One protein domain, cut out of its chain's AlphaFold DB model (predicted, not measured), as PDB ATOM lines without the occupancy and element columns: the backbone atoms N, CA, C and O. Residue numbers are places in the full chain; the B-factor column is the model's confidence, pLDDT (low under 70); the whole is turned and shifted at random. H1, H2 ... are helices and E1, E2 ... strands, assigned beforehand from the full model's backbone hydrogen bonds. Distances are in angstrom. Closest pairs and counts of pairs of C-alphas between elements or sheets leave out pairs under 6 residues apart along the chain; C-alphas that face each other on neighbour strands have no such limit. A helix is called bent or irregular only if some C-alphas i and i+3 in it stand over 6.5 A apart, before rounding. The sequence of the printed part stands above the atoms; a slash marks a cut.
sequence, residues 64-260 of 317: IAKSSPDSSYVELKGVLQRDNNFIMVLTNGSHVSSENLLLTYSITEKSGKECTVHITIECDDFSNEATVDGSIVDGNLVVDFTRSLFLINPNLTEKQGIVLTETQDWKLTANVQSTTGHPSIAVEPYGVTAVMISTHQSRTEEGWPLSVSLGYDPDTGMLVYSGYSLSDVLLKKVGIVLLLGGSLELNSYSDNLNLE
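This is residues 64 to 260 of the 317 residues of an uncharacterized protein of Candidatus Bathyarchaeota archaeon (UniProt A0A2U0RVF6). One twisted sheet folds round on itself as a rough, incompletely closed barrel: a wall of E1, E4, E5, E6 and E7 and a wall of E8, E9, E11, E12 and E13 join through the sharply bent E14. Between the edge strands E7 and E8 the ring is open but for residues 146 to 147, paired with E7; the hairpin of E2 and E3 extends the sheet from E14, and the short H1 sits beside the strands. The 197 printed residues hold fourteen named strands and one named helix, H1, between E13 and E14; the branched sheet of 13 strands is antiparallel. The class is mostly strand, and the whole is compact and rounded, with a radius of gyration of the C-alphas of 15.4 A and spans of 42 by 39 by 34 A.

E1, residues 71 to 79, has E4, residues 101 to 111, on one side, with N 74 and O 105 2.9 A apart, within hydrogen-bond range, and E14, residues 240 to 254, on the other side, with N 75 and O 252 2.9 A apart. E14 bends by 106 degrees at residue 245; E1 and E2, residues 86 to 90, lie on one side of it and E13, residues 223 to 230, on the other side, with N 87 and O 244 2.8 A apart and N 226 and O 248 2.9 A apart. E2 and E3, residues 95 to 98, form a hairpin, with N 88 and O 96 2.8 A apart. E4, E5, residues 114 to 123, E6, residues 126 to 137, and E7, residues 140 to 143, make a meander, each strand the antiparallel neighbour of the one before; N 104 and O 120, N 119 and O 130, and N 135 and O 142 are each 2.9 A apart. E7 and E8, residues 161 to 166, are apart. E8 and E9, residues 171 to 181, form a hairpin, with N 164 and O 172 2.9 A apart; E9 and E11, residues 194 to 198, are antiparallel, with N 181 and O 194 2.9 A apart. E11, E12, residues 212 to 216, and E13 make a second meander, with N 197 and O 214, and N 215 and O 225, 2.9 A apart. E10, residues 190 to 192, pairs with no named strand and runs on into E11 at 78 degrees. H1, residues 233 to 237, stands at the sheet's level, its O i to N i+4 pair within range; its closest C-alphas to E6 are those of Lys 237 and Ala 130, 6.1 A.

E1 begins with C-alpha 71 at (-59.609, 24.290, -23.304) and is 25.9 A long. E4 measures 32.5 A, E5 30.1 A and E6 31.9 A; E14, 24.9 A, ends with C-alpha 254 at (-56.769, 30.001, -28.404).

The C-alphas of Asp 83 and Gly 112 are farthest apart, 45.6 A. The printed part has no cut; the links E7 to E8 and E11 to E12 are long. Residues 81 to 84 are under 70 in pLDDT.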
ATOM      1  N   ILE A  64     -55.265  33.555 -34.302       82.50
ATOM      2  CA  ILE A  64     -56.206  33.113 -33.268       82.50
ATOM      3  C   ILE A  64     -56.860  31.809 -33.723       82.50
ATOM      4  O   ILE A  64     -57.555  31.772 -34.743       82.50
ATOM      5  N   ALA A  65     -56.649  30.742 -32.959       77.19
ATOM      6  CA  ALA A  65     -57.323  29.467 -33.134       77.19
ATOM      7  C   ALA A  65     -58.617  29.437 -32.311       77.19
ATOM      8  O   ALA A  65     -58.679  29.933 -31.187       77.19
ATOM      9  N   LYS A  66     -59.669  28.831 -32.862       80.38
ATOM     10  CA  LYS A  66     -60.918  28.631 -32.126       80.38
ATOM     11  C   LYS A  66     -60.745  27.487 -31.129       80.38
ATOM     12  O   LYS A  66     -60.433  26.373 -31.547       80.38
ATOM     13  N   SER A  67     -60.991  27.749 -29.849       78.12
ATOM     14  CA  SER A  67     -60.924  26.729 -28.802       78.12
ATOM     15  C   SER A  67     -62.261  26.036 -28.544       78.12
ATOM     16  O   SER A  67     -63.346  26.581 -28.780       78.12
ATOM     17  N   SER A  68     -62.181  24.791 -28.072       81.12
ATOM     18  CA  SER A  68     -63.296  24.155 -27.374       81.12
ATOM     19  C   SER A  68     -63.532  24.859 -26.032       81.12
ATOM     20  O   SER A  68     -62.572  25.370 -25.452       81.12
ATOM     21  N   PRO A  69     -64.769  24.852 -25.501       77.31
ATOM     22  CA  PRO A  69     -65.020  25.292 -24.132       77.31
ATOM     23  C   PRO A  69     -64.062  24.589 -23.163       77.31
ATOM     24  O   PRO A  69     -63.766  23.407 -23.349       77.31
ATOM     25  N   ASP A  70     -63.573  25.327 -22.168       85.31
ATOM     26  CA  ASP A  70     -62.711  24.817 -21.092       85.31
ATOM     27  C   ASP A  70     -61.346  24.277 -21.557       85.31
ATOM     28  O   ASP A  70     -60.675  23.533 -20.841       85.31
ATOM     29  N   SER A  71     -60.912  24.658 -22.762       91.00
ATOM     30  CA  SER A  71     -59.609  24.290 -23.304       91.00
ATOM     31  C   SER A  71     -58.820  25.515 -23.723       91.00
ATOM     32  O   SER A  71     -59.268  26.288 -24.563       91.00
ATOM     33  N   SER A  72     -57.598  25.634 -23.223       94.50
ATOM     34  CA  SER A  72     -56.650  26.652 -23.673       94.50
ATOM     35  C   SER A  72     -55.537  26.010 -24.488       94.50
ATOM     36  O   SER A  72     -55.103  24.902 -24.179       94.50
ATOM     37  N   TYR A  73     -55.089  26.691 -25.536       95.81
ATOM     38  CA  TYR A  73     -54.130  26.214 -26.527       95.81
ATOM     39  C   TYR A  73     -53.074  27.282 -26.778       95.81
ATOM     40  O   TYR A  73     -53.398  28.458 -26.948       95.81
ATOM     41  N   VAL A  74     -51.820  26.852 -26.866       97.44
ATOM     42  CA  VAL A  74     -50.702  27.696 -27.270       97.44
ATOM     43  C   VAL A  74     -49.798  26.909 -28.209       97.44
ATOM     44  O   VAL A  74     -49.463  25.749 -27.967       97.44
ATOM     45  N   GLU A  75     -49.368  27.579 -29.267       97.44
ATOM     46  CA  GLU A  75     -48.366  27.105 -30.203       97.44
ATOM     47  C   GLU A  75     -47.182  28.062 -30.185       97.44
ATOM     48  O   GLU A  75     -47.316  29.261 -30.458       97.44
ATOM     49  N   LEU A  76     -46.014  27.518 -29.877       96.94
ATOM     50  CA  LEU A  76     -44.752  28.229 -29.882       96.94
ATOM     51  C   LEU A  76     -43.907  27.740 -31.050       96.94
ATOM     52  O   LEU A  76     -43.683  26.541 -31.223       96.94
ATOM     53  N   LYS A  77     -43.396  28.679 -31.835       95.25
ATOM     54  CA  LYS A  77     -42.493  28.408 -32.945       95.25
ATOM     55  C   LYS A  77     -41.071  28.779 -32.557       95.25
ATOM     56  O   LYS A  77     -40.818  29.845 -32.004       95.25
ATOM     57  N   GLY A  78     -40.140  27.896 -32.880       93.31
ATOM     58  CA  GLY A  78     -38.719  28.136 -32.748       93.31
ATOM     59  C   GLY A  78     -38.262  29.255 -33.674       93.31
ATOM     60  O   GLY A  78     -38.408  29.166 -34.893       93.31
ATOM     61  N   VAL A  79     -37.688  30.297 -33.083       88.94
ATOM     62  CA  VAL A  79     -37.033  31.404 -33.769       88.94
ATOM     63  C   VAL A  79     -35.562  31.403 -33.371       88.94
ATOM     64  O   VAL A  79     -35.184  31.385 -32.196       88.94
ATOM     65  N   LEU A  80     -34.710  31.382 -34.388       78.88
ATOM     66  CA  LEU A  80     -33.272  31.261 -34.230       78.88
ATOM     67  C   LEU A  80     -32.624  32.618 -34.454       78.88
ATOM     68  O   LEU A  80     -32.758  33.234 -35.510       78.88
ATOM     69  N   GLN A  81     -31.863  33.079 -33.466       69.31
ATOM     70  CA  GLN A  81     -30.964  34.209 -33.663       69.31
ATOM     71  C   GLN A  81     -29.621  33.679 -34.176       69.31
ATOM     72  O   GLN A  81     -28.958  32.928 -33.461       69.31
ATOM     73  N   ARG A  82     -29.193  34.123 -35.369       62.38
ATOM     74  CA  ARG A  82     -27.842  33.916 -35.944       62.38
ATOM     75  C   ARG A  82     -27.435  32.443 -36.152       62.38
ATOM     76  O   ARG A  82     -26.609  31.947 -35.393       62.38
ATOM     77  N   ASP A  83     -27.962  31.788 -37.187       59.50
ATOM     78  CA  ASP A  83     -27.484  30.481 -37.695       59.50
ATOM     79  C   ASP A  83     -27.324  29.372 -36.628       59.50
ATOM     80  O   ASP A  83     -26.443  28.519 -36.722       59.50
ATOM     81  N   ASN A  84     -28.134  29.410 -35.568       67.75
ATOM     82  CA  ASN A  84     -28.112  28.411 -34.499       67.75
ATOM     83  C   ASN A  84     -29.203  27.369 -34.734       67.75
ATOM     84  O   ASN A  84     -30.233  27.723 -35.277       67.75
ATOM     85  N   ASN A  85     -29.022  26.142 -34.244       88.62
ATOM     86  CA  ASN A  85     -30.053  25.096 -34.282       88.62
ATOM     87  C   ASN A  85     -30.590  24.836 -32.872       88.62
ATOM     88  O   ASN A  85     -29.868  24.991 -31.882       88.62
ATOM     89  N   PHE A  86     -31.840  24.387 -32.782       93.12
ATOM     90  CA  PHE A  86     -32.357  23.778 -31.563       93.12
ATOM     91  C   PHE A  86     -31.719  22.406 -31.382       93.12
ATOM     92  O   PHE A  86     -31.687  21.616 -32.321       93.12
ATOM     93  N   ILE A  87     -31.233  22.109 -30.179       94.00
ATOM     94  CA  ILE A  87     -30.692  20.797 -29.818       94.00
ATOM     95  C   ILE A  87     -31.638  20.164 -28.802       94.00
ATOM     96  O   ILE A  87     -31.827  20.689 -27.706       94.00
ATOM     97  N   MET A  88     -32.209  19.015 -29.148       95.19
ATOM     98  CA  MET A  88     -33.038  18.204 -28.262       95.19
ATOM     99  C   MET A  88     -32.242  16.999 -27.785       95.19
ATOM    100  O   MET A  88     -31.785  16.201 -28.598       95.19
ATOM    101  N   VAL A  89     -32.104  16.845 -26.472       95.50
ATOM    102  CA  VAL A  89     -31.577  15.631 -25.844       95.50
ATOM    103  C   VAL A  89     -32.756  14.723 -25.525       95.50
ATOM    104  O   VAL A  89     -33.635  15.086 -24.740       95.50
ATOM    105  N   LEU A  90     -32.783  13.547 -26.140       95.62
ATOM    106  CA  LEU A  90     -33.867  12.585 -26.001       95.62
ATOM    107  C   LEU A  90     -33.691  11.715 -24.748       95.62
ATOM    108  O   LEU A  90     -32.585  11.532 -24.239       95.62
ATOM    109  N   THR A  91     -34.781  11.116 -24.268       94.75
ATOM    110  CA  THR A  91     -34.789  10.231 -23.082       94.75
ATOM    111  C   THR A  91     -33.950   8.967 -23.249       94.75
ATOM    112  O   THR A  91     -33.513   8.385 -22.260       94.75
ATOM    113  N   ASN A  92     -33.674   8.558 -24.487       93.19
ATOM    114  CA  ASN A  92     -32.759   7.458 -24.797       93.19
ATOM    115  C   ASN A  92     -31.272   7.884 -24.836       93.19
ATOM    116  O   ASN A  92     -30.416   7.062 -25.154       93.19
ATOM    117  N   GLY A  93     -30.961   9.156 -24.555       91.69
ATOM    118  CA  GLY A  93     -29.608   9.721 -24.555       91.69
ATOM    119  C   GLY A  93     -29.081  10.172 -25.924       91.69
ATOM    120  O   GLY A  93     -27.986  10.731 -25.993       91.69
ATOM    121  N   SER A  94     -29.827   9.953 -27.011       94.50
ATOM    122  CA  SER A  94     -29.494  10.513 -28.328       94.50
ATOM    123  C   SER A  94     -29.872  11.996 -28.419       94.50
ATOM    124  O   SER A  94     -30.527  12.533 -27.524       94.50
ATOM    125  N   HIS A  95     -29.439  12.675 -29.482       94.19
ATOM    126  CA  HIS A  95     -29.791  14.072 -29.715       94.19
ATOM    127  C   HIS A  95     -30.255  14.310 -31.149       94.19
ATOM    128  O   HIS A  95     -29.774  13.666 -32.079       94.19
ATOM    129  N   VAL A  96     -31.164  15.267 -31.300       94.44
ATOM    130  CA  VAL A  96     -31.654  15.780 -32.582       94.44
ATOM    131  C   VAL A  96     -31.295  17.257 -32.655       94.44
ATOM    132  O   VAL A  96     -31.399  17.968 -31.656       94.44
ATOM    133  N   SER A  97     -30.831  17.712 -33.815       94.06
ATOM    134  CA  SER A  97     -30.616  19.133 -34.092       94.06
ATOM    135  C   SER A  97     -31.577  19.567 -35.186       94.06
ATOM    136  O   SER A  97     -31.678  18.865 -36.184       94.06
ATOM    137  N   SER A  98     -32.266  20.689 -35.001       93.06
ATOM    138  CA  SER A  98     -33.291  21.149 -35.941       93.06
ATOM    139  C   SER A  98     -33.253  22.660 -36.117       93.06
ATOM    140  O   SER A  98     -33.015  23.395 -35.154       93.06
ATOM    141  N   GLU A  99     -33.509  23.124 -37.337       91.06
ATOM    142  CA  GLU A  99     -33.706  24.551 -37.619       91.06
ATOM    143  C   GLU A  99     -35.169  24.945 -37.403       91.06
ATOM    144  O   GLU A  99     -35.473  26.043 -36.938       91.06
ATOM    145  N   ASN A 100     -36.084  24.016 -37.674       91.38
ATOM    146  CA  ASN A 100     -37.506  24.219 -37.451       91.38
ATOM    147  C   ASN A 100     -37.930  23.525 -36.165       91.38
ATOM    148  O   ASN A 100     -37.622  22.357 -35.948       91.38
ATOM    149  N   LEU A 101     -38.648  24.231 -35.303       94.81
ATOM    150  CA  LEU A 101     -39.233  23.642 -34.109       94.81
ATOM    151  C   LEU A 101     -40.623  24.227 -33.909       94.81
ATOM    152  O   LEU A 101     -40.793  25.444 -33.925       94.81
ATOM    153  N   LEU A 102     -41.604  23.363 -33.711       96.56
ATOM    154  CA  LEU A 102     -42.952  23.724 -33.320       96.56
ATOM    155  C   LEU A 102     -43.276  22.970 -32.037       96.56
ATOM    156  O   LEU A 102     -43.149  21.749 -31.977       96.56
ATOM    157  N   LEU A 103     -43.654  23.709 -31.003       97.62
ATOM    158  CA  LEU A 103     -44.106  23.167 -29.734       97.62
ATOM    159  C   LEU A 103     -45.539  23.617 -29.514       97.62
ATOM    160  O   LEU A 103     -45.807  24.802 -29.331       97.62
ATOM    161  N   THR A 104     -46.439  22.657 -29.462       97.88
ATOM    162  CA  THR A 104     -47.856  22.905 -29.259       97.88
ATOM    163  C   THR A 104     -48.284  22.255 -27.966       97.88
ATOM    164  O   THR A 104     -47.911  21.118 -27.684       97.88
ATOM    165  N   TYR A 105     -49.079  22.956 -27.168       98.06
ATOM    166  CA  TYR A 105     -49.696  22.346 -26.008       98.06
ATOM    167  C   TYR A 105     -51.085  22.915 -25.750       98.06
ATOM    168  O   TYR A 105     -51.376  24.085 -26.011       98.06
ATOM    169  N   SER A 106     -51.957  22.071 -25.214       97.12
ATOM    170  CA  SER A 106     -53.286  22.465 -24.780       97.12
ATOM    171  C   SER A 106     -53.635  21.836 -23.448       97.12
ATOM    172  O   SER A 106     -53.313  20.674 -23.198       97.12
ATOM    173  N   ILE A 107     -54.336  22.595 -22.618       97.00
ATOM    174  CA  ILE A 107     -54.828  22.163 -21.315       97.00
ATOM    175  C   ILE A 107     -56.348  22.222 -21.378       97.00
ATOM    176  O   ILE A 107     -56.913  23.294 -21.587       97.00
ATOM    177  N   THR A 108     -56.994  21.071 -21.220       96.31
ATOM    178  CA  THR A 108     -58.452  20.935 -21.203       96.31
ATOM    179  C   THR A 108     -58.904  20.551 -19.802       96.31
ATOM    180  O   THR A 108     -58.539  19.487 -19.293       96.31
ATOM    181  N   GLU A 109     -59.697  21.404 -19.165       93.56
ATOM    182  CA  GLU A 109     -60.270  21.122 -17.851       93.56
ATOM    183  C   GLU A 109     -61.391  20.079 -17.976       93.56
ATOM    184  O   GLU A 109     -62.228  20.138 -18.874       93.56
ATOM    185  N   LYS A 110     -61.397  19.078 -17.086       89.31
ATOM    186  CA  LYS A 110     -62.418  18.015 -17.070       89.31
ATOM    187  C   LYS A 110     -63.470  18.284 -16.000       89.31
ATOM    188  O   LYS A 110     -64.657  18.402 -16.290       89.31
ATOM    189  N   SER A 111     -63.031  18.339 -14.743       84.12
ATOM    190  CA  SER A 111     -63.894  18.607 -13.593       84.12
ATOM    191  C   SER A 111     -63.075  18.998 -12.367       84.12
ATOM    192  O   SER A 111     -62.140  18.297 -11.977       84.12
ATOM    193  N   GLY A 112     -63.460  20.091 -11.709       86.19
ATOM    194  CA  GLY A 112     -62.781  20.558 -10.503       86.19
ATOM    195  C   GLY A 112     -61.343  20.984 -10.794       86.19
ATOM    196  O   GLY A 112     -61.127  21.986 -11.455       86.19
ATOM    197  N   LYS A 113     -60.368  20.241 -10.262       90.12
ATOM    198  CA  LYS A 113     -58.935  20.504 -10.473       90.12
ATOM    199  C   LYS A 113     -58.303  19.568 -11.501       90.12
ATOM    200  O   LYS A 113     -57.113  19.689 -11.748       90.12
ATOM    201  N   GLU A 114     -59.043  18.611 -12.047       96.50
ATOM    202  CA  GLU A 114     -58.509  17.634 -12.995       96.50
ATOM    203  C   GLU A 114     -58.510  18.196 -14.415       96.50
ATOM    204  O   GLU A 114     -59.480  18.823 -14.854       96.50
ATOM    205  N   CYS A 115     -57.434  17.931 -15.149       96.81
ATOM    206  CA  CYS A 115     -57.277  18.362 -16.530       96.81
ATOM    207  C   CYS A 115     -56.599  17.275 -17.368       96.81
ATOM    208  O   CYS A 115     -55.961  16.360 -16.845       96.81
ATOM    209  N   THR A 116     -56.733  17.389 -18.683       97.69
ATOM    210  CA  THR A 116     -55.927  16.648 -19.647       97.69
ATOM    211  C   THR A 116     -55.043  17.624 -20.390       97.69
ATOM    212  O   THR A 116     -55.501  18.669 -20.849       97.69
ATOM    213  N   VAL A 117     -53.774  17.263 -20.508       97.81
ATOM    214  CA  VAL A 117     -52.778  18.031 -21.233       97.81
ATOM    215  C   VAL A 117     -52.397  17.252 -22.473       97.81
ATOM    216  O   VAL A 117     -52.004  16.089 -22.385       97.81
ATOM    217  N   HIS A 118     -52.515  17.899 -23.621       98.06
ATOM    218  CA  HIS A 118     -51.968  17.409 -24.873       98.06
ATOM    219  C   HIS A 118     -50.750  18.260 -25.217       98.06
ATOM    220  O   HIS A 118     -50.796  19.481 -25.090       98.06
ATOM    221  N   ILE A 119     -49.652  17.616 -25.589       98.38
ATOM    222  CA  ILE A 119     -48.409  18.272 -25.977       98.38
ATOM    223  C   ILE A 119     -47.859  17.582 -27.218       98.38
ATOM    224  O   ILE A 119     -47.784  16.355 -27.274       98.38
ATOM    225  N   THR A 120     -47.446  18.385 -28.186       98.38
ATOM    226  CA  THR A 120     -46.893  17.937 -29.459       98.38
ATOM    227  C   THR A 120     -45.636  18.728 -29.748       98.38
ATOM    228  O   THR A 120     -45.572  19.934 -29.513       98.38
ATOM    229  N   ILE A 121     -44.627  18.036 -30.252       97.44
ATOM    230  CA  ILE A 121     -43.391  18.636 -30.721       97.44
ATOM    231  C   ILE A 121     -43.110  18.131 -32.127       97.44
ATOM    232  O   ILE A 121     -43.144  16.927 -32.374       97.44
ATOM    233  N   GLU A 122     -42.850  19.058 -33.037       97.12
ATOM    234  CA  GLU A 122     -42.559  18.780 -34.439       97.12
ATOM    235  C   GLU A 122     -41.303  19.548 -34.853       97.12
ATOM    236  O   GLU A 122     -41.149  20.739 -34.577       97.12
ATOM    237  N   CYS A 123     -40.373  18.848 -35.487       93.81
ATOM    238  CA  CYS A 123     -39.129  19.393 -36.008       93.81
ATOM    239  C   CYS A 123     -38.665  18.545 -37.207       93.81
ATOM    240  O   CYS A 123     -39.303  17.542 -37.527       93.81
ATOM    241  N   ASP A 124     -37.557  18.923 -37.848       89.75
ATOM    242  CA  ASP A 124     -37.131  18.364 -39.141       89.75
ATOM    243  C   ASP A 124     -37.034  16.822 -39.142       89.75
ATOM    244  O   ASP A 124     -37.554  16.166 -40.045       89.75
ATOM    245  N   ASP A 125     -36.436  16.240 -38.096       89.19
ATOM    246  CA  ASP A 125     -36.165  14.795 -37.993       89.19
ATOM    247  C   ASP A 125     -36.885  14.106 -36.817       89.19
ATOM    248  O   ASP A 125     -36.650  12.928 -36.527       89.19
ATOM    249  N   PHE A 126     -37.748  14.825 -36.096       93.31
ATOM    250  CA  PHE A 126     -38.427  14.293 -34.917       93.31
ATOM    251  C   PHE A 126     -39.810  14.910 -34.739       93.31
ATOM    252  O   PHE A 126     -39.967  16.125 -34.667       93.31
ATOM    253  N   SER A 127     -40.813  14.045 -34.612       96.62
ATOM    254  CA  SER A 127     -42.180  14.429 -34.293       96.62
ATOM    255  C   SER A 127     -42.723  13.458 -33.262       96.62
ATOM    256  O   SER A 127     -42.643  12.242 -33.453       96.62
ATOM    257  N   ASN A 128     -43.270  13.983 -32.174       97.81
ATOM    258  CA  ASN A 128     -43.894  13.162 -31.152       97.81
ATOM    259  C   ASN A 128     -45.012  13.928 -30.447       97.81
ATOM    260  O   ASN A 128     -44.976  15.153 -30.338       97.81
ATOM    261  N   GLU A 129     -45.987  13.190 -29.938       98.06
ATOM    262  CA  GLU A 129     -47.126  13.737 -29.214       98.06
ATOM    263  C   GLU A 129     -47.419  12.900 -27.974       98.06
ATOM    264  O   GLU A 129     -47.144  11.700 -27.914       98.06
ATOM    265  N   ALA A 130     -47.977  13.545 -26.958       98.25
ATOM    266  CA  ALA A 130     -48.417  12.886 -25.748       98.25
ATOM    267  C   ALA A 130     -49.703  13.526 -25.235       98.25
ATOM    268  O   ALA A 130     -49.890  14.740 -25.293       98.25
ATOM    269  N   THR A 131     -50.564  12.688 -24.671       98.19
ATOM    270  CA  THR A 131     -51.747  13.119 -23.931       98.19
ATOM    271  C   THR A 131     -51.665  12.518 -22.542       98.19
ATOM    272  O   THR A 131     -51.571  11.298 -22.395       98.19
ATOM    273  N   VAL A 132     -51.659  13.373 -21.526       97.75
ATOM    274  CA  VAL A 132     -51.500  12.974 -20.127       97.75
ATOM    275  C   VAL A 132     -52.568  13.615 -19.260       97.75
ATOM    276  O   VAL A 132     -53.009  14.735 -19.509       97.75
ATOM    277  N   ASP A 133     -52.978  12.897 -18.224       97.81
ATOM    278  CA  ASP A 133     -53.821  13.471 -17.186       97.81
ATOM    279  C   ASP A 133     -52.961  14.266 -16.197       97.81
ATOM    280  O   ASP A 133     -51.828  13.899 -15.876       97.81
ATOM    281  N   GLY A 134     -53.513  15.375 -15.723       97.12
ATOM    282  CA  GLY A 134     -52.871  16.271 -14.778       97.12
ATOM    283  C   GLY A 134     -53.884  16.908 -13.839       97.12
ATOM    284  O   GLY A 134     -55.086  16.636 -13.874       97.12
ATOM    285  N   SER A 135     -53.393  17.795 -12.984       97.50
ATOM    286  CA  SER A 135     -54.244  18.582 -12.099       97.50
ATOM    287  C   SER A 135     -53.730  20.003 -11.924       97.50
ATOM    288  O   SER A 135     -52.527  20.244 -11.990       97.50
ATOM    289  N   ILE A 136     -54.639  20.942 -11.678       96.69
ATOM    290  CA  ILE A 136     -54.329  22.334 -11.368       96.69
ATOM    291  C   ILE A 136     -54.350  22.501  -9.847       96.69
ATOM    292  O   ILE A 136     -55.404  22.499  -9.203       96.69
ATOM    293  N   VAL A 137     -53.168  22.646  -9.249       95.75
ATOM    294  CA  VAL A 137     -52.988  22.805  -7.801       95.75
ATOM    295  C   VAL A 137     -52.410  24.185  -7.519       95.75
ATOM    296  O   VAL A 137     -51.315  24.529  -7.961       95.75
ATOM    297  N   ASP A 138     -53.179  24.992  -6.787       94.44
ATOM    298  CA  ASP A 138     -52.847  26.381  -6.454       94.44
ATOM    299  C   ASP A 138     -52.477  27.214  -7.691       94.44
ATOM    300  O   ASP A 138     -51.541  28.009  -7.649       94.44
ATOM    301  N   GLY A 139     -53.190  26.990  -8.801       94.75
ATOM    302  CA  GLY A 139     -52.972  27.660 -10.085       94.75
ATOM    303  C   GLY A 139     -51.816  27.107 -10.925       94.75
ATOM    304  O   GLY A 139     -51.572  27.630 -11.998       94.75
ATOM    305  N   ASN A 140     -51.105  26.068 -10.476       97.00
ATOM    306  CA  ASN A 140     -50.009  25.459 -11.237       97.00
ATOM    307  C   ASN A 140     -50.443  24.115 -11.816       97.00
ATOM    308  O   ASN A 140     -51.134  23.349 -11.139       97.00
ATOM    309  N   LEU A 141     -49.972  23.792 -13.016       97.44
ATOM    310  CA  LEU A 141     -50.136  22.457 -13.574       97.44
ATOM    311  C   LEU A 141     -49.213  21.461 -12.866       97.44
ATOM    312  O   LEU A 141     -48.013  21.692 -12.709       97.44
ATOM    313  N   VAL A 142     -49.783  20.327 -12.469       97.38
ATOM    314  CA  VAL A 142     -49.088  19.200 -11.849       97.38
ATOM    315  C   VAL A 142     -49.375  17.931 -12.644       97.38
ATOM    316  O   VAL A 142     -50.531  17.536 -12.796       97.38
ATOM    317  N   VAL A 143     -48.315  17.274 -13.108       96.62
ATOM    318  CA  VAL A 143     -48.343  15.999 -13.840       96.62
ATOM    319  C   VAL A 143     -47.405  15.034 -13.125       96.62
ATOM    320  O   VAL A 143     -46.281  15.405 -12.801       96.62
ATOM    321  N   ASP A 144     -47.867  13.820 -12.824       94.06
ATOM    322  CA  ASP A 144     -47.118  12.824 -12.038       94.06
ATOM    323  C   ASP A 144     -46.499  13.397 -10.750       94.06
ATOM    324  O   ASP A 144     -45.315  13.217 -10.464       94.06
ATOM    325  N   PHE A 145     -47.298  14.147  -9.984       93.38
ATOM    326  CA  PHE A 145     -46.882  14.834  -8.748       93.38
ATOM    327  C   PHE A 145     -45.794  15.909  -8.928       93.38
ATOM    328  O   PHE A 145     -45.336  16.484  -7.942       93.38
ATOM    329  N   THR A 146     -45.419  16.226 -10.168       95.50
ATOM    330  CA  THR A 146     -44.377  17.193 -10.518       95.50
ATOM    331  C   THR A 146     -45.011  18.445 -11.113       95.50
ATOM    332  O   THR A 146     -45.873  18.361 -11.988       95.50
ATOM    333  N   ARG A 147     -44.592  19.628 -10.649       96.06
ATOM    334  CA  ARG A 147     -45.034  20.900 -11.243       96.06
ATOM    335  C   ARG A 147     -44.461  21.062 -12.647       96.06
ATOM    336  O   ARG A 147     -43.283  20.767 -12.860       96.06
ATOM    337  N   SER A 148     -45.297  21.539 -13.559       96.31
ATOM    338  CA  SER A 148     -44.931  21.813 -14.942       96.31
ATOM    339  C   SER A 148     -44.796  23.312 -15.187       96.31
ATOM    340  O   SER A 148     -45.622  24.108 -14.740       96.31
ATOM    341  N   LEU A 149     -43.783  23.694 -15.963       96.38
ATOM    342  CA  LEU A 149     -43.536  25.079 -16.357       96.38
ATOM    343  C   LEU A 149     -44.552  25.635 -17.363       96.38
ATOM    344  O   LEU A 149     -44.478  26.820 -17.665       96.38
ATOM    345  N   PHE A 150     -45.456  24.819 -17.912       97.19
ATOM    346  CA  PHE A 150     -46.379  25.224 -18.985       97.19
ATOM    347  C   PHE A 150     -47.619  25.989 -18.494       97.19
ATOM    348  O   PHE A 150     -48.272  26.677 -19.282       97.19
ATOM    349  N   LEU A 151     -47.928  25.892 -17.199       97.44
ATOM    350  CA  LEU A 151     -48.980  26.660 -16.536       97.44
ATOM    351  C   LEU A 151     -48.585  26.891 -15.077       97.44
ATOM    352  O   LEU A 151     -48.442  25.937 -14.305       97.44
ATOM    353  N   ILE A 152     -48.441  28.156 -14.701       97.50
ATOM    354  CA  ILE A 152     -48.101  28.578 -13.342       97.50
ATOM    355  C   ILE A 152     -49.218  29.429 -12.750       97.50
ATOM    356  O   ILE A 152     -50.052  29.964 -13.470       97.50
ATOM    357  N   ASN A 153     -49.204  29.618 -11.431       96.88
ATOM    358  CA  ASN A 153     -50.129  30.552 -10.800       96.88
ATOM    359  C   ASN A 153     -49.860  31.991 -11.297       96.88
ATOM    360  O   ASN A 153     -48.751  32.477 -11.066       96.88
ATOM    361  N   PRO A 154     -50.839  32.684 -11.910       94.56
ATOM    362  CA  PRO A 154     -50.656  34.039 -12.438       94.56
ATOM    363  C   PRO A 154     -50.548  35.123 -11.357       94.56
ATOM    364  O   PRO A 154     -50.086  36.229 -11.633       94.56
ATOM    365  N   ASN A 155     -50.943  34.836 -10.110       96.12
ATOM    366  CA  ASN A 155     -50.891  35.792  -9.003       96.12
ATOM    367  C   ASN A 155     -49.452  35.977  -8.492       96.12
ATOM    368  O   ASN A 155     -49.058  35.454  -7.443       96.12
ATOM    369  N   LEU A 156     -48.665  36.705  -9.281       95.75
ATOM    370  CA  LEU A 156     -47.240  36.919  -9.095       95.75
ATOM    371  C   LEU A 156     -46.921  38.394  -8.884       95.75
ATOM    372  O   LEU A 156     -47.531  39.291  -9.463       95.75
ATOM    373  N   THR A 157     -45.901  38.640  -8.071       95.12
ATOM    374  CA  THR A 157     -45.376  39.980  -7.799       95.12
ATOM    375  C   THR A 157     -43.935  40.101  -8.273       95.12
ATOM    376  O   THR A 157     -43.185  39.125  -8.310       95.12
ATOM    377  N   GLU A 158     -43.528  41.308  -8.661       93.31
ATOM    378  CA  GLU A 158     -42.158  41.559  -9.109       93.31
ATOM    379  C   GLU A 158     -41.149  41.155  -8.019       93.31
ATOM    380  O   GLU A 158     -41.346  41.443  -6.837       93.31
ATOM    381  N   LYS A 159     -40.050  40.501  -8.418       93.25
ATOM    382  CA  LYS A 159     -38.988  39.962  -7.545       93.25
ATOM    383  C   LYS A 159     -39.404  38.785  -6.660       93.25
ATOM    384  O   LYS A 159     -38.595  38.330  -5.850       93.25
ATOM    385  N   GLN A 160     -40.618  38.263  -6.812       95.44
ATOM    386  CA  GLN A 160     -41.028  37.033  -6.146       95.44
ATOM    387  C   GLN A 160     -40.211  35.845  -6.663       95.44
ATOM    388  O   GLN A 160     -40.060  35.659  -7.871       95.44
ATOM    389  N   GLY A 161     -39.714  35.025  -5.737       94.81
ATOM    390  CA  GLY A 161     -39.153  33.716  -6.049       94.81
ATOM    391  C   GLY A 161     -40.263  32.677  -6.187       94.81
ATOM    392  O   GLY A 161     -41.150  32.597  -5.335       94.81
ATOM    393  N   ILE A 162     -40.211  31.871  -7.242       95.00
ATOM    394  CA  ILE A 162     -41.181  30.814  -7.530       95.00
ATOM    395  C   ILE A 162     -40.488  29.495  -7.852       95.00
ATOM    396  O   ILE A 162     -39.298  29.447  -8.165       95.00
ATOM    397  N   VAL A 163     -41.255  28.413  -7.765       94.19
ATOM    398  CA  VAL A 163     -40.813  27.051  -8.066       94.19
ATOM    399  C   VAL A 163     -41.502  26.616  -9.343       94.19
ATOM    400  O   VAL A 163     -42.718  26.434  -9.331       94.19
ATOM    401  N   LEU A 164     -40.729  26.462 -10.416       94.06
ATOM    402  CA  LEU A 164     -41.258  26.074 -11.723       94.06
ATOM    403  C   LEU A 164     -41.498  24.578 -11.808       94.06
ATOM    404  O   LEU A 164     -42.530  24.134 -12.291       94.06
ATOM    405  N   THR A 165     -40.549  23.806 -11.291       92.31
ATOM    406  CA  THR A 165     -40.640  22.354 -11.254       92.31
ATOM    407  C   THR A 165     -39.847  21.818 -10.065       92.31
ATOM    408  O   THR A 165     -38.893  22.450  -9.600       92.31
ATOM    409  N   GLU A 166     -40.297  20.698  -9.510       89.44
ATOM    410  CA  GLU A 166     -39.737  20.085  -8.307       89.44
ATOM    411  C   GLU A 166     -39.966  18.575  -8.346       89.44
ATOM    412  O   GLU A 166     -41.088  18.113  -8.536       89.44
ATOM    413  N   THR A 167     -38.880  17.837  -8.161       85.25
ATOM    414  CA  THR A 167     -38.814  16.384  -7.987       85.25
ATOM    415  C   THR A 167     -38.313  16.087  -6.567       85.25
ATOM    416  O   THR A 167     -38.096  17.006  -5.776       85.25
ATOM    417  N   GLN A 168     -38.113  14.812  -6.222       84.75
ATOM    418  CA  GLN A 168     -37.566  14.440  -4.909       84.75
ATOM    419  C   GLN A 168     -36.125  14.933  -4.707       84.75
ATOM    420  O   GLN A 168     -35.778  15.350  -3.603       84.75
ATOM    421  N   ASP A 169     -35.319  14.935  -5.772       85.19
ATOM    422  CA  ASP A 169     -33.877  15.197  -5.699       85.19
ATOM    423  C   ASP A 169     -33.477  16.565  -6.272       85.19
ATOM    424  O   ASP A 169     -32.343  17.019  -6.101       85.19
ATOM    425  N   TRP A 170     -34.399  17.248  -6.954       88.94
ATOM    426  CA  TRP A 170     -34.085  18.459  -7.699       88.94
ATOM    427  C   TRP A 170     -35.244  19.453  -7.775       88.94
ATOM    428  O   TRP A 170     -36.408  19.077  -7.891       88.94
ATOM    429  N   LYS A 171     -34.915  20.748  -7.778       91.06
ATOM    430  CA  LYS A 171     -35.875  21.854  -7.819       91.06
ATOM    431  C   LYS A 171     -35.371  22.985  -8.710       91.06
ATOM    432  O   LYS A 171     -34.257  23.473  -8.514       91.06
ATOM    433  N   LEU A 172     -36.221  23.464  -9.616       93.44
ATOM    434  CA  LEU A 172     -35.971  24.665 -10.408       93.44
ATOM    435  C   LEU A 172     -36.676  25.870  -9.800       93.44
ATOM    436  O   LEU A 172     -37.908  25.941  -9.771       93.44
ATOM    437  N   THR A 173     -35.890  26.847  -9.360       94.25
ATOM    438  CA  THR A 173     -36.399  28.115  -8.837       94.25
ATOM    439  C   THR A 173     -36.109  29.265  -9.791       94.25
ATOM    440  O   THR A 173     -35.015  29.375 -10.344       94.25
ATOM    441  N   ALA A 174     -37.094  30.140  -9.964       95.69
ATOM    442  CA  ALA A 174     -37.019  31.320 -10.816       95.69
ATOM    443  C   ALA A 174     -37.437  32.570 -10.044       95.69
ATOM    444  O   ALA A 174     -38.138  32.480  -9.039       95.69
ATOM    445  N   ASN A 175     -37.030  33.734 -10.538       96.75
ATOM    446  CA  ASN A 175     -37.473  35.024 -10.027       96.75
ATOM    447  C   ASN A 175     -38.326  35.733 -11.075       96.75
ATOM    448  O   ASN A 175     -37.981  35.740 -12.260       96.75
ATOM    449  N   VAL A 176     -39.404  36.370 -10.622       97.31
ATOM    450  CA  VAL A 176     -40.215  37.266 -11.447       97.31
ATOM    451  C   VAL A 176     -39.410  38.531 -11.726       97.31
ATOM    452  O   VAL A 176     -39.103  39.294 -10.810       97.31
ATOM    453  N   GLN A 177     -39.045  38.745 -12.986       96.25
ATOM    454  CA  GLN A 177     -38.278  39.915 -13.413       96.25
ATOM    455  C   GLN A 177     -39.179  41.124 -13.657       96.25
ATOM    456  O   GLN A 177     -38.818  42.243 -13.308       96.25
ATOM    457  N   SER A 178     -40.334  40.901 -14.280       94.88
ATOM    458  CA  SER A 178     -41.295  41.943 -14.631       94.88
ATOM    459  C   SER A 178     -42.679  41.327 -14.778       94.88
ATOM    460  O   SER A 178     -42.804  40.220 -15.288       94.88
ATOM    461  N   THR A 179     -43.721  42.040 -14.363       94.00
ATOM    462  CA  THR A 179     -45.121  41.638 -14.579       94.00
ATOM    463  C   THR A 179     -45.725  42.235 -15.854       94.00
ATOM    464  O   THR A 179     -46.877  41.963 -16.169       94.00
ATOM    465  N   THR A 180     -44.962  43.058 -16.578       92.81
ATOM    466  CA  THR A 180     -45.397  43.809 -17.768       92.81
ATOM    467  C   THR A 180     -44.338  43.747 -18.872       92.81
ATOM    468  O   THR A 180     -44.038  44.735 -19.544       92.81
ATOM    469  N   GLY A 181     -43.696  42.587 -19.019       93.06
ATOM    470  CA  GLY A 181     -42.734  42.353 -20.088       93.06
ATOM    471  C   GLY A 181     -43.425  42.181 -21.438       93.06
ATOM    472  O   GLY A 181     -44.619  41.915 -21.503       93.06
ATOM    473  N   HIS A 182     -42.655  42.335 -22.516       94.62
ATOM    474  CA  HIS A 182     -43.163  42.233 -23.887       94.62
ATOM    475  C   HIS A 182     -42.239  41.360 -24.758       94.62
ATOM    476  O   HIS A 182     -41.603  41.885 -25.677       94.62
ATOM    477  N   PRO A 183     -42.059  40.061 -24.446       94.00
ATOM    478  CA  PRO A 183     -41.257  39.162 -25.274       94.00
ATOM    479  C   PRO A 183     -41.730  39.166 -26.732       94.00
ATOM    480  O   PRO A 183     -42.909  39.408 -27.004       94.00
ATOM    481  N   SER A 184     -40.805  38.914 -27.661       91.69
ATOM    482  CA  SER A 184     -41.119  38.751 -29.083       91.69
ATOM    483  C   SER A 184     -42.070  37.578 -29.310       91.69
ATOM    484  O   SER A 184     -42.074  36.593 -28.564       91.69
ATOM    485  N   ILE A 185     -42.885  37.705 -30.352       92.75
ATOM    486  CA  ILE A 185     -43.680  36.611 -30.907       92.75
ATOM    487  C   ILE A 185     -43.131  36.250 -32.292       92.75
ATOM    488  O   ILE A 185     -42.477  37.075 -32.927       92.75
ATOM    489  N   ALA A 186     -43.487  35.074 -32.814       90.69
ATOM    490  CA  ALA A 186     -42.976  34.576 -34.094       90.69
ATOM    491  C   ALA A 186     -43.373  35.444 -35.309       90.69
ATOM    492  O   ALA A 186     -42.831  35.283 -36.404       90.69
ATOM    493  N   VAL A 187     -44.335  36.356 -35.127       86.31
ATOM    494  CA  VAL A 187     -44.774  37.339 -36.120       86.31
ATOM    495  C   VAL A 187     -44.176  38.709 -35.796       86.31
ATOM    496  O   VAL A 187     -44.649  39.430 -34.916       86.31
ATOM    497  N   GLU A 188     -43.158  39.113 -36.549       83.62
ATOM    498  CA  GLU A 188     -42.609  40.465 -36.443       83.62
ATOM    499  C   GLU A 188     -43.637  41.537 -36.863       83.62
ATOM    500  O   GLU A 188     -44.470  41.300 -37.745       83.62
ATOM    501  N   PRO A 189     -43.584  42.750 -36.279       87.00
ATOM    502  CA  PRO A 189     -42.671  43.228 -35.232       87.00
ATOM    503  C   PRO A 189     -43.320  43.170 -33.834       87.00
ATOM    504  O   PRO A 189     -43.179  44.094 -33.025       87.00
ATOM    505  N   TYR A 190     -44.144  42.159 -33.567       88.25
ATOM    506  CA  TYR A 190     -44.978  42.142 -32.374       88.25
ATOM    507  C   TYR A 190     -44.275  41.529 -31.157       88.25
ATOM    508  O   TYR A 190     -43.368  40.706 -31.261       88.25
ATOM    509  N   GLY A 191     -44.727  41.949 -29.980       92.19
ATOM    510  CA  GLY A 191     -44.519  41.265 -28.714       92.19
ATOM    511  C   GLY A 191     -45.854  41.037 -28.011       92.19
ATOM    512  O   GLY A 191     -46.869  41.618 -28.397       92.19
ATOM    513  N   VAL A 192     -45.856  40.204 -26.978       94.00
ATOM    514  CA  VAL A 192     -47.048  39.889 -26.175       94.00
ATOM    515  C   VAL A 192     -46.837  40.340 -24.736       94.00
ATOM    516  O   VAL A 192     -45.754  40.139 -24.198       94.00
ATOM    517  N   THR A 193     -47.834  40.963 -24.108       95.12
ATOM    518  CA  THR A 193     -47.768  41.312 -22.684       95.12
ATOM    519  C   THR A 193     -47.661  40.032 -21.859       95.12
ATOM    520  O   THR A 193     -48.520  39.159 -21.949       95.12
ATOM    521  N   ALA A 194     -46.607  39.918 -21.054       97.12
ATOM    522  CA  ALA A 194     -46.330  38.721 -20.277       97.12
ATOM    523  C   ALA A 194     -45.664  39.029 -18.930       97.12
ATOM    524  O   ALA A 194     -44.867  39.965 -18.789       97.12
ATOM    525  N   VAL A 195     -45.921  38.169 -17.944       97.81
ATOM    526  CA  VAL A 195     -45.104  38.074 -16.735       97.81
ATOM    527  C   VAL A 195     -43.810  37.357 -17.099       97.81
ATOM    528  O   VAL A 195     -43.797  36.163 -17.394       97.81
ATOM    529  N   MET A 196     -42.710  38.103 -17.085       97.75
ATOM    530  CA  MET A 196     -41.384  37.597 -17.402       97.75
ATOM    531  C   MET A 196     -40.709  37.065 -16.153       97.75
ATOM    532  O   MET A 196     -40.550  37.770 -15.151       97.75
ATOM    533  N   ILE A 197     -40.233  35.833 -16.249       96.75
ATOM    534  CA  ILE A 197     -39.462  35.185 -15.202       96.75
ATOM    535  C   ILE A 197     -38.147  34.655 -15.762       96.75
ATOM    536  O   ILE A 197     -38.000  34.389 -16.958       96.75
ATOM    537  N   SER A 198     -37.181  34.456 -14.877       95.62
ATOM    538  CA  SER A 198     -35.909  33.851 -15.253       95.62
ATOM    539  C   SER A 198     -35.331  33.016 -14.137       95.62
ATOM    540  O   SER A 198     -35.466  33.373 -12.960       95.62
ATOM    541  N   THR A 199     -34.575  31.993 -14.503       92.88
ATOM    542  CA  THR A 199     -33.697  31.301 -13.564       92.88
ATOM    543  C   THR A 199     -32.283  31.870 -13.664       92.88
ATOM    544  O   THR A 199     -31.826  32.300 -14.726       92.88
ATOM    545  N   HIS A 200     -31.558  31.857 -12.546       82.12
ATOM    546  CA  HIS A 200     -30.098  31.911 -12.613       82.12
ATOM    547  C   HIS A 200     -29.573  30.597 -13.211       82.12
ATOM    548  O   HIS A 200     -30.310  29.612 -13.259       82.12
ATOM    549  N   GLN A 201     -28.313  30.569 -13.664       82.06
ATOM    550  CA  GLN A 201     -27.691  29.343 -14.176       82.06
ATOM    551  C   GLN A 201     -27.880  28.195 -13.177       82.06
ATOM    552  O   GLN A 201     -27.332  28.223 -12.073       82.06
ATOM    553  N   SER A 202     -28.668  27.201 -13.571       87.00
ATOM    554  CA  SER A 202     -28.929  25.987 -12.812       87.00
ATOM    555  C   SER A 202     -28.454  24.777 -13.612       87.00
ATOM    556  O   SER A 202     -27.850  24.892 -14.685       87.00
ATOM    557  N   ARG A 203     -28.691  23.592 -13.058       89.50
ATOM    558  CA  ARG A 203     -28.587  22.339 -13.798       89.50
ATOM    559  C   ARG A 203     -29.915  21.604 -13.748       89.50
ATOM    560  O   ARG A 203     -30.675  21.891 -12.828       89.50
ATOM    561  N   THR A 204     -30.194  20.717 -14.699       88.81
ATOM    562  CA  THR A 204     -31.279  19.730 -14.579       88.81
ATOM    563  C   THR A 204     -30.913  18.666 -13.542       88.81
ATOM    564  O   THR A 204     -29.778  18.623 -13.058       88.81
ATOM    565  N   GLU A 205     -31.867  17.794 -13.224       86.62
ATOM    566  CA  GLU A 205     -31.653  16.598 -12.400       86.62
ATOM    567  C   GLU A 205     -30.512  15.721 -12.953       86.62
ATOM    568  O   GLU A 205     -29.647  15.259 -12.217       86.62
ATOM    569  N   GLU A 206     -30.434  15.591 -14.277       87.12
ATOM    570  CA  GLU A 206     -29.406  14.842 -15.002       87.12
ATOM    571  C   GLU A 206     -28.077  15.616 -15.155       87.12
ATOM    572  O   GLU A 206     -27.140  15.146 -15.799       87.12
ATOM    573  N   GLY A 207     -27.967  16.810 -14.561       88.50
ATOM    574  CA  GLY A 207     -26.736  17.602 -14.507       88.50
ATOM    575  C   GLY A 207     -26.485  18.524 -15.706       88.50
ATOM    576  O   GLY A 207     -25.443  19.197 -15.736       88.50
ATOM    577  N   TRP A 208     -27.416  18.605 -16.660       88.56
ATOM    578  CA  TRP A 208     -27.303  19.469 -17.838       88.56
ATOM    579  C   TRP A 208     -27.420  20.948 -17.478       88.56
ATOM    580  O   TRP A 208     -28.219  21.275 -16.607       88.56
ATOM    581  N   PRO A 209     -26.674  21.863 -18.121       87.38
ATOM    582  CA  PRO A 209     -26.834  23.290 -17.872       87.38
ATOM    583  C   PRO A 209     -28.244  23.741 -18.264       87.38
ATOM    584  O   PRO A 209     -28.705  23.458 -19.366       87.38
ATOM    585  N   LEU A 210     -28.903  24.466 -17.362       90.44
ATOM    586  CA  LEU A 210     -30.248  24.981 -17.565       90.44
ATOM    587  C   LEU A 210     -30.285  26.463 -17.185       90.44
ATOM    588  O   LEU A 210     -29.908  26.872 -16.088       90.44
ATOM    589  N   SER A 211     -30.739  27.285 -18.113       90.31
ATOM    590  CA  SER A 211     -31.069  28.686 -17.893       90.31
ATOM    591  C   SER A 211     -32.319  28.967 -18.698       90.31
ATOM    592  O   SER A 211     -32.345  28.692 -19.893       90.31
ATOM    593  N   VAL A 212     -33.363  29.455 -18.042       93.00
ATOM    594  CA  VAL A 212     -34.646  29.683 -18.703       93.00
ATOM    595  C   VAL A 212     -35.009  31.154 -18.575       93.00
ATOM    596  O   VAL A 212     -34.795  31.775 -17.528       93.00
ATOM    597  N   SER A 213     -35.570  31.707 -19.643       95.56
ATOM    598  CA  SER A 213     -36.296  32.974 -19.613       95.56
ATOM    599  C   SER A 213     -37.675  32.696 -20.174       95.56
ATOM    600  O   SER A 213     -37.791  32.301 -21.327       95.56
ATOM    601  N   LEU A 214     -38.703  32.818 -19.343       97.31
ATOM    602  CA  LEU A 214     -40.058  32.397 -19.681       97.31
ATOM    603  C   LEU A 214     -40.995  33.600 -19.575       97.31
ATOM    604  O   LEU A 214     -40.797  34.462 -18.716       97.31
ATOM    605  N   GLY A 215     -41.989  33.652 -20.452       97.88
ATOM    606  CA  GLY A 215     -43.063  34.636 -20.426       97.88
ATOM    607  C   GLY A 215     -44.397  33.932 -20.258       97.88
ATOM    608  O   GLY A 215     -44.679  32.969 -20.971       97.88
ATOM    609  N   TYR A 216     -45.204  34.414 -19.319       97.94
ATOM    610  CA  TYR A 216     -46.517  33.862 -19.013       97.94
ATOM    611  C   TYR A 216     -47.618  34.878 -19.266       97.94
ATOM    612  O   TYR A 216     -47.445  36.051 -18.941       97.94
ATOM    613  N   ASP A 217     -48.750  34.422 -19.792       96.56
ATOM    614  CA  ASP A 217     -49.972  35.217 -19.832       96.56
ATOM    615  C   ASP A 217     -50.328  35.697 -18.406       96.56
ATOM    616  O   ASP A 217     -50.459  34.854 -17.513       96.56
ATOM    617  N   PRO A 218     -50.457  37.014 -18.153       95.44
ATOM    618  CA  PRO A 218     -50.730  37.536 -16.815       95.44
ATOM    619  C   PRO A 218     -52.070  37.094 -16.225       95.44
ATOM    620  O   PRO A 218     -52.204  37.091 -15.004       95.44
ATOM    621  N   ASP A 219     -53.043  36.734 -17.066       94.88
ATOM    622  CA  ASP A 219     -54.388  36.377 -16.613       94.88
ATOM    623  C   ASP A 219     -54.500  34.884 -16.284       94.88
ATOM    624  O   ASP A 219     -55.025  34.514 -15.232       94.88
ATOM    625  N   THR A 220     -53.991  34.014 -17.163       94.88
ATOM    626  CA  THR A 220     -54.117  32.554 -17.001       94.88
ATOM    627  C   THR A 220     -52.871  31.874 -16.450       94.88
ATOM    628  O   THR A 220     -52.969  30.782 -15.898       94.88
ATOM    629  N   GLY A 221     -51.697  32.493 -16.589       96.44
ATOM    630  CA  GLY A 221     -50.418  31.890 -16.227       96.44
ATOM    631  C   GLY A 221     -49.920  30.843 -17.226       96.44
ATOM    632  O   GLY A 221     -49.043  30.049 -16.886       96.44
ATOM    633  N   MET A 222     -50.466  30.809 -18.447       97.44
ATOM    634  CA  MET A 222     -49.979  29.943 -19.526       97.44
ATOM    635  C   MET A 222     -48.673  30.452 -20.129       97.44
ATOM    636  O   MET A 222     -48.492  31.650 -20.323       97.44
ATOM    637  N   LEU A 223     -47.761  29.536 -20.450       98.00
ATOM    638  CA  LEU A 223     -46.487  29.846 -21.095       98.00
ATOM    639  C   LEU A 223     -46.657  30.357 -22.540       98.00
ATOM    640  O   LEU A 223     -46.912  29.592 -23.460       98.00
ATOM    641  N   VAL A 224     -46.405  31.639 -22.777       97.50
ATOM    642  CA  VAL A 224     -46.498  32.260 -24.115       97.50
ATOM    643  C   VAL A 224     -45.139  32.537 -24.757       97.50
ATOM    644  O   VAL A 224     -45.063  32.925 -25.918       97.50
ATOM    645  N   TYR A 225     -44.051  32.361 -24.011       97.19
ATOM    646  CA  TYR A 225     -42.695  32.563 -24.508       97.19
ATOM    647  C   TYR A 225     -41.705  31.715 -23.719       97.19
ATOM    648  O   TYR A 225     -41.784  31.638 -22.490       97.19
ATOM    649  N   SER A 226     -40.712  31.152 -24.400       95.50
ATOM    650  CA  SER A 226     -39.568  30.527 -23.745       95.50
ATOM    651  C   SER A 226     -38.265  30.832 -24.469       95.50
ATOM    652  O   SER A 226     -38.206  30.821 -25.688       95.50
ATOM    653  N   GLY A 227     -37.196  31.087 -23.726       92.19
ATOM    654  CA  GLY A 227     -35.864  31.317 -24.263       92.19
ATOM    655  C   GLY A 227     -34.802  30.463 -23.584       92.19
ATOM    656  O   GLY A 227     -34.921  30.110 -22.405       92.19
ATOM    657  N   TYR A 228     -33.716  30.245 -24.329       87.12
ATOM    658  CA  TYR A 228     -32.492  29.543 -23.939       87.12
ATOM    659  C   TYR A 228     -32.633  28.025 -23.831       87.12
ATOM    660  O   TYR A 228     -32.169  27.309 -24.714       87.12
ATOM    661  N   SER A 229     -33.185  27.516 -22.734       91.69
ATOM    662  CA  SER A 229     -33.287  26.075 -22.506       91.69
ATOM    663  C   SER A 229     -34.562  25.716 -21.765       91.69
ATOM    664  O   SER A 229     -35.100  26.523 -21.012       91.69
ATOM    665  N   LEU A 230     -35.049  24.502 -21.985       93.88
ATOM    666  CA  LEU A 230     -36.283  23.987 -21.411       93.88
ATOM    667  C   LEU A 230     -36.093  22.538 -20.981       93.88
ATOM    668  O   LEU A 230     -35.549  21.717 -21.714       93.88
ATOM    669  N   SER A 231     -36.580  22.224 -19.789       94.25
ATOM    670  CA  SER A 231     -36.645  20.874 -19.241       94.25
ATOM    671  C   SER A 231     -37.877  20.821 -18.353       94.25
ATOM    672  O   SER A 231     -37.980  21.601 -17.408       94.25
ATOM    673  N   ASP A 232     -38.803  19.918 -18.657       95.00
ATOM    674  CA  ASP A 232     -40.080  19.804 -17.955       95.00
ATOM    675  C   ASP A 232     -40.596  18.366 -17.960       95.00
ATOM    676  O   ASP A 232     -40.257  17.578 -18.847       95.00
ATOM    677  N   VAL A 233     -41.473  18.041 -17.008       95.44
ATOM    678  CA  VAL A 233     -42.161  16.746 -16.964       95.44
ATOM    679  C   VAL A 233     -42.945  16.464 -18.248       95.44
ATOM    680  O   VAL A 233     -42.911  15.332 -18.724       95.44
ATOM    681  N   LEU A 234     -43.579  17.470 -18.862       96.44
ATOM    682  CA  LEU A 234     -44.316  17.294 -20.117       96.44
ATOM    683  C   LEU A 234     -43.394  17.012 -21.307       96.44
ATOM    684  O   LEU A 234     -43.710  16.157 -22.132       96.44
ATOM    685  N   LEU A 235     -42.223  17.652 -21.372       96.44
ATOM    686  CA  LEU A 235     -41.234  17.354 -22.415       96.44
ATOM    687  C   LEU A 235     -40.739  15.907 -22.310       96.44
ATOM    688  O   LEU A 235     -40.621  15.215 -23.324       96.44
ATOM    689  N   LYS A 236     -40.562  15.392 -21.084       96.00
ATOM    690  CA  LYS A 236     -40.198  13.981 -20.872       96.00
ATOM    691  C   LYS A 236     -41.273  13.025 -21.414       96.00
ATOM    692  O   LYS A 236     -40.921  11.934 -21.862       96.00
ATOM    693  N   LYS A 237     -42.557  13.420 -21.446       97.38
ATOM    694  CA  LYS A 237     -43.658  12.611 -22.017       97.38
ATOM    695  C   LYS A 237     -43.581  12.459 -23.528       97.38
ATOM    696  O   LYS A 237     -43.933  11.398 -24.031       97.38
ATOM    697  N   VAL A 238     -43.050  13.460 -24.221       97.44
ATOM    698  CA  VAL A 238     -42.751  13.380 -25.658       97.44
ATOM    699  C   VAL A 238     -41.334  12.879 -25.932       97.44
ATOM    700  O   VAL A 238     -40.884  12.902 -27.069       97.44
ATOM    701  N   GLY A 239     -40.623  12.366 -24.924       96.69
ATOM    702  CA  GLY A 239     -39.304  11.755 -25.099       96.69
ATOM    703  C   GLY A 239     -38.134  12.738 -25.122       96.69
ATOM    704  O   GLY A 239     -37.047  12.350 -25.541       96.69
ATOM    705  N   ILE A 240     -38.317  13.973 -24.645       96.06
ATOM    706  CA  ILE A 240     -37.277  15.007 -24.582       96.06
ATOM    707  C   ILE A 240     -36.921  15.294 -23.122       96.06
ATOM    708  O   ILE A 240     -37.770  15.657 -22.315       96.06
ATOM    709  N   VAL A 241     -35.644  15.158 -22.773       95.19
ATOM    710  CA  VAL A 241     -35.126  15.505 -21.439       95.19
ATOM    711  C   VAL A 241     -34.762  16.981 -21.371       95.19
ATOM    712  O   VAL A 241     -35.006  17.635 -20.363       95.19
ATOM    713  N   LEU A 242     -34.178  17.505 -22.446       95.19
ATOM    714  CA  LEU A 242     -33.689  18.873 -22.505       95.19
ATOM    715  C   LEU A 242     -33.825  19.407 -23.925       95.19
ATOM    716  O   LEU A 242     -33.401  18.760 -24.880       95.19
ATOM    717  N   LEU A 243     -34.358  20.613 -24.042       94.69
ATOM    718  CA  LEU A 243     -34.342  21.416 -25.252       94.69
ATOM    719  C   LEU A 243     -33.387  22.597 -25.037       94.69
ATOM    720  O   LEU A 243     -33.467  23.287 -24.022       94.69
ATOM    721  N   LEU A 244     -32.477  22.817 -25.981       92.38
ATOM    722  CA  LEU A 244     -31.467  23.872 -25.962       92.38
ATOM    723  C   LEU A 244     -31.547  24.719 -27.232       92.38
ATOM    724  O   LEU A 244     -31.746  24.185 -28.319       92.38
ATOM    725  N   GLY A 245     -31.253  26.009 -27.097       85.88
ATOM    726  CA  GLY A 245     -31.095  26.935 -28.216       85.88
ATOM    727  C   GLY A 245     -32.332  27.794 -28.467       85.88
ATOM    728  O   GLY A 245     -33.436  27.443 -28.069       85.88
ATOM    729  N   GLY A 246     -32.105  28.938 -29.123       85.12
ATOM    730  CA  GLY A 246     -33.145  29.837 -29.631       85.12
ATOM    731  C   GLY A 246     -34.132  30.402 -28.602       85.12
ATOM    732  O   GLY A 246     -33.924  30.360 -27.382       85.12
ATOM    733  N   SER A 247     -35.208  30.967 -29.145       92.69
ATOM    734  CA  SER A 247     -36.453  31.278 -28.446       92.69
ATOM    735  C   SER A 247     -37.598  30.484 -29.075       92.69
ATOM    736  O   SER A 247     -37.670  30.316 -30.287       92.69
ATOM    737  N   LEU A 248     -38.494  29.973 -28.244       94.94
ATOM    738  CA  LEU A 248     -39.825  29.536 -28.621       94.94
ATOM    739  C   LEU A 248     -40.766  30.725 -28.448       94.94
ATOM    740  O   LEU A 248     -41.057  31.150 -27.325       94.94
ATOM    741  N   GLU A 249     -41.210  31.271 -29.567       95.56
ATOM    742  CA  GLU A 249     -42.006  32.489 -29.628       95.56
ATOM    743  C   GLU A 249     -43.446  32.170 -30.016       95.56
ATOM    744  O   GLU A 249     -43.698  31.281 -30.829       95.56
ATOM    745  N   LEU A 250     -44.400  32.901 -29.440       96.38
ATOM    746  CA  LEU A 250     -45.821  32.685 -29.693       96.38
ATOM    747  C   LEU A 250     -46.136  32.761 -31.194       96.38
ATOM    748  O   LEU A 250     -45.828  33.759 -31.841       96.38
ATOM    749  N   ASN A 251     -46.771  31.729 -31.742       95.06
ATOM    750  CA  ASN A 251     -47.177  31.683 -33.147       95.06
ATOM    751  C   ASN A 251     -48.699  31.714 -33.292       95.06
ATOM    752  O   ASN A 251     -49.244  32.523 -34.047       95.06
ATOM    753  N   SER A 252     -49.390  30.875 -32.522       94.81
ATOM    754  CA  SER A 252     -50.847  30.866 -32.449       94.81
ATOM    755  C   SER A 252     -51.333  30.523 -31.043       94.81
ATOM    756  O   SER A 252     -50.592  29.983 -30.219       94.81
ATOM    757  N   TYR A 253     -52.567  30.909 -30.737       95.38
ATOM    758  CA  TYR A 253     -53.158  30.725 -29.414       95.38
ATOM    759  C   TYR A 253     -54.680  30.636 -29.505       95.38
ATOM    760  O   TYR A 253     -55.279  31.050 -30.501       95.38
ATOM    761  N   SER A 254     -55.313  30.075 -28.480       93.75
ATOM    762  CA  SER A 254     -56.769  30.001 -28.404       93.75
ATOM    763  C   SER A 254     -57.417  31.348 -28.103       93.75
ATOM    764  O   SER A 254     -56.939  32.122 -27.282       93.75
ATOM    765  N   ASP A 255     -58.582  31.589 -28.693       88.50
ATOM    766  CA  ASP A 255     -59.419  32.775 -28.473       88.50
ATOM    767  C   ASP A 255     -59.833  33.037 -27.012       88.50
ATOM    768  O   ASP A 255     -60.224  34.157 -26.686       88.50
ATOM    769  N   ASN A 256     -59.736  32.043 -26.126       86.69
ATOM    770  CA  ASN A 256     -59.980  32.215 -24.693       86.69
ATOM    771  C   ASN A 256     -58.790  32.824 -23.921       86.69
ATOM    772  O   ASN A 256     -58.975  33.255 -22.784       86.69
ATOM    773  N   LEU A 257     -57.594  32.890 -24.520       87.69
ATOM    774  CA  LEU A 257     -56.453  33.615 -23.969       87.69
ATOM    775  C   LEU A 257     -56.543  35.064 -24.444       87.69
ATOM    776  O   LEU A 257     -56.307  35.377 -25.611       87.69
ATOM    777  N   ASN A 258     -56.937  35.963 -23.545       85.81
ATOM    778  CA  ASN A 258     -57.141  37.383 -23.833       85.81
ATOM    779  C   ASN A 258     -55.803  38.145 -23.912       85.81
ATOM    780  O   ASN A 258     -55.555  39.083 -23.159       85.81
ATOM    781  N   LEU A 259     -54.923  37.717 -24.818       92.06
ATOM    782  CA  LEU A 259     -53.563  38.233 -24.928       92.06
ATOM    783  C   LEU A 259     -53.539  39.667 -25.470       92.06
ATOM    784  O   LEU A 259     -54.155  39.985 -26.492       92.06
ATOM    785  N   GLU A 260     -52.768  40.528 -24.811       91.50
ATOM    786  CA  GLU A 260     -52.489  41.885 -25.274       91.50
ATOM    787  C   GLU A 260     -51.193  41.913 -26.093       91.50
ATOM    788  O   GLU A 260     -50.165  41.374 -25.680       91.50
TER     789      GLU A 260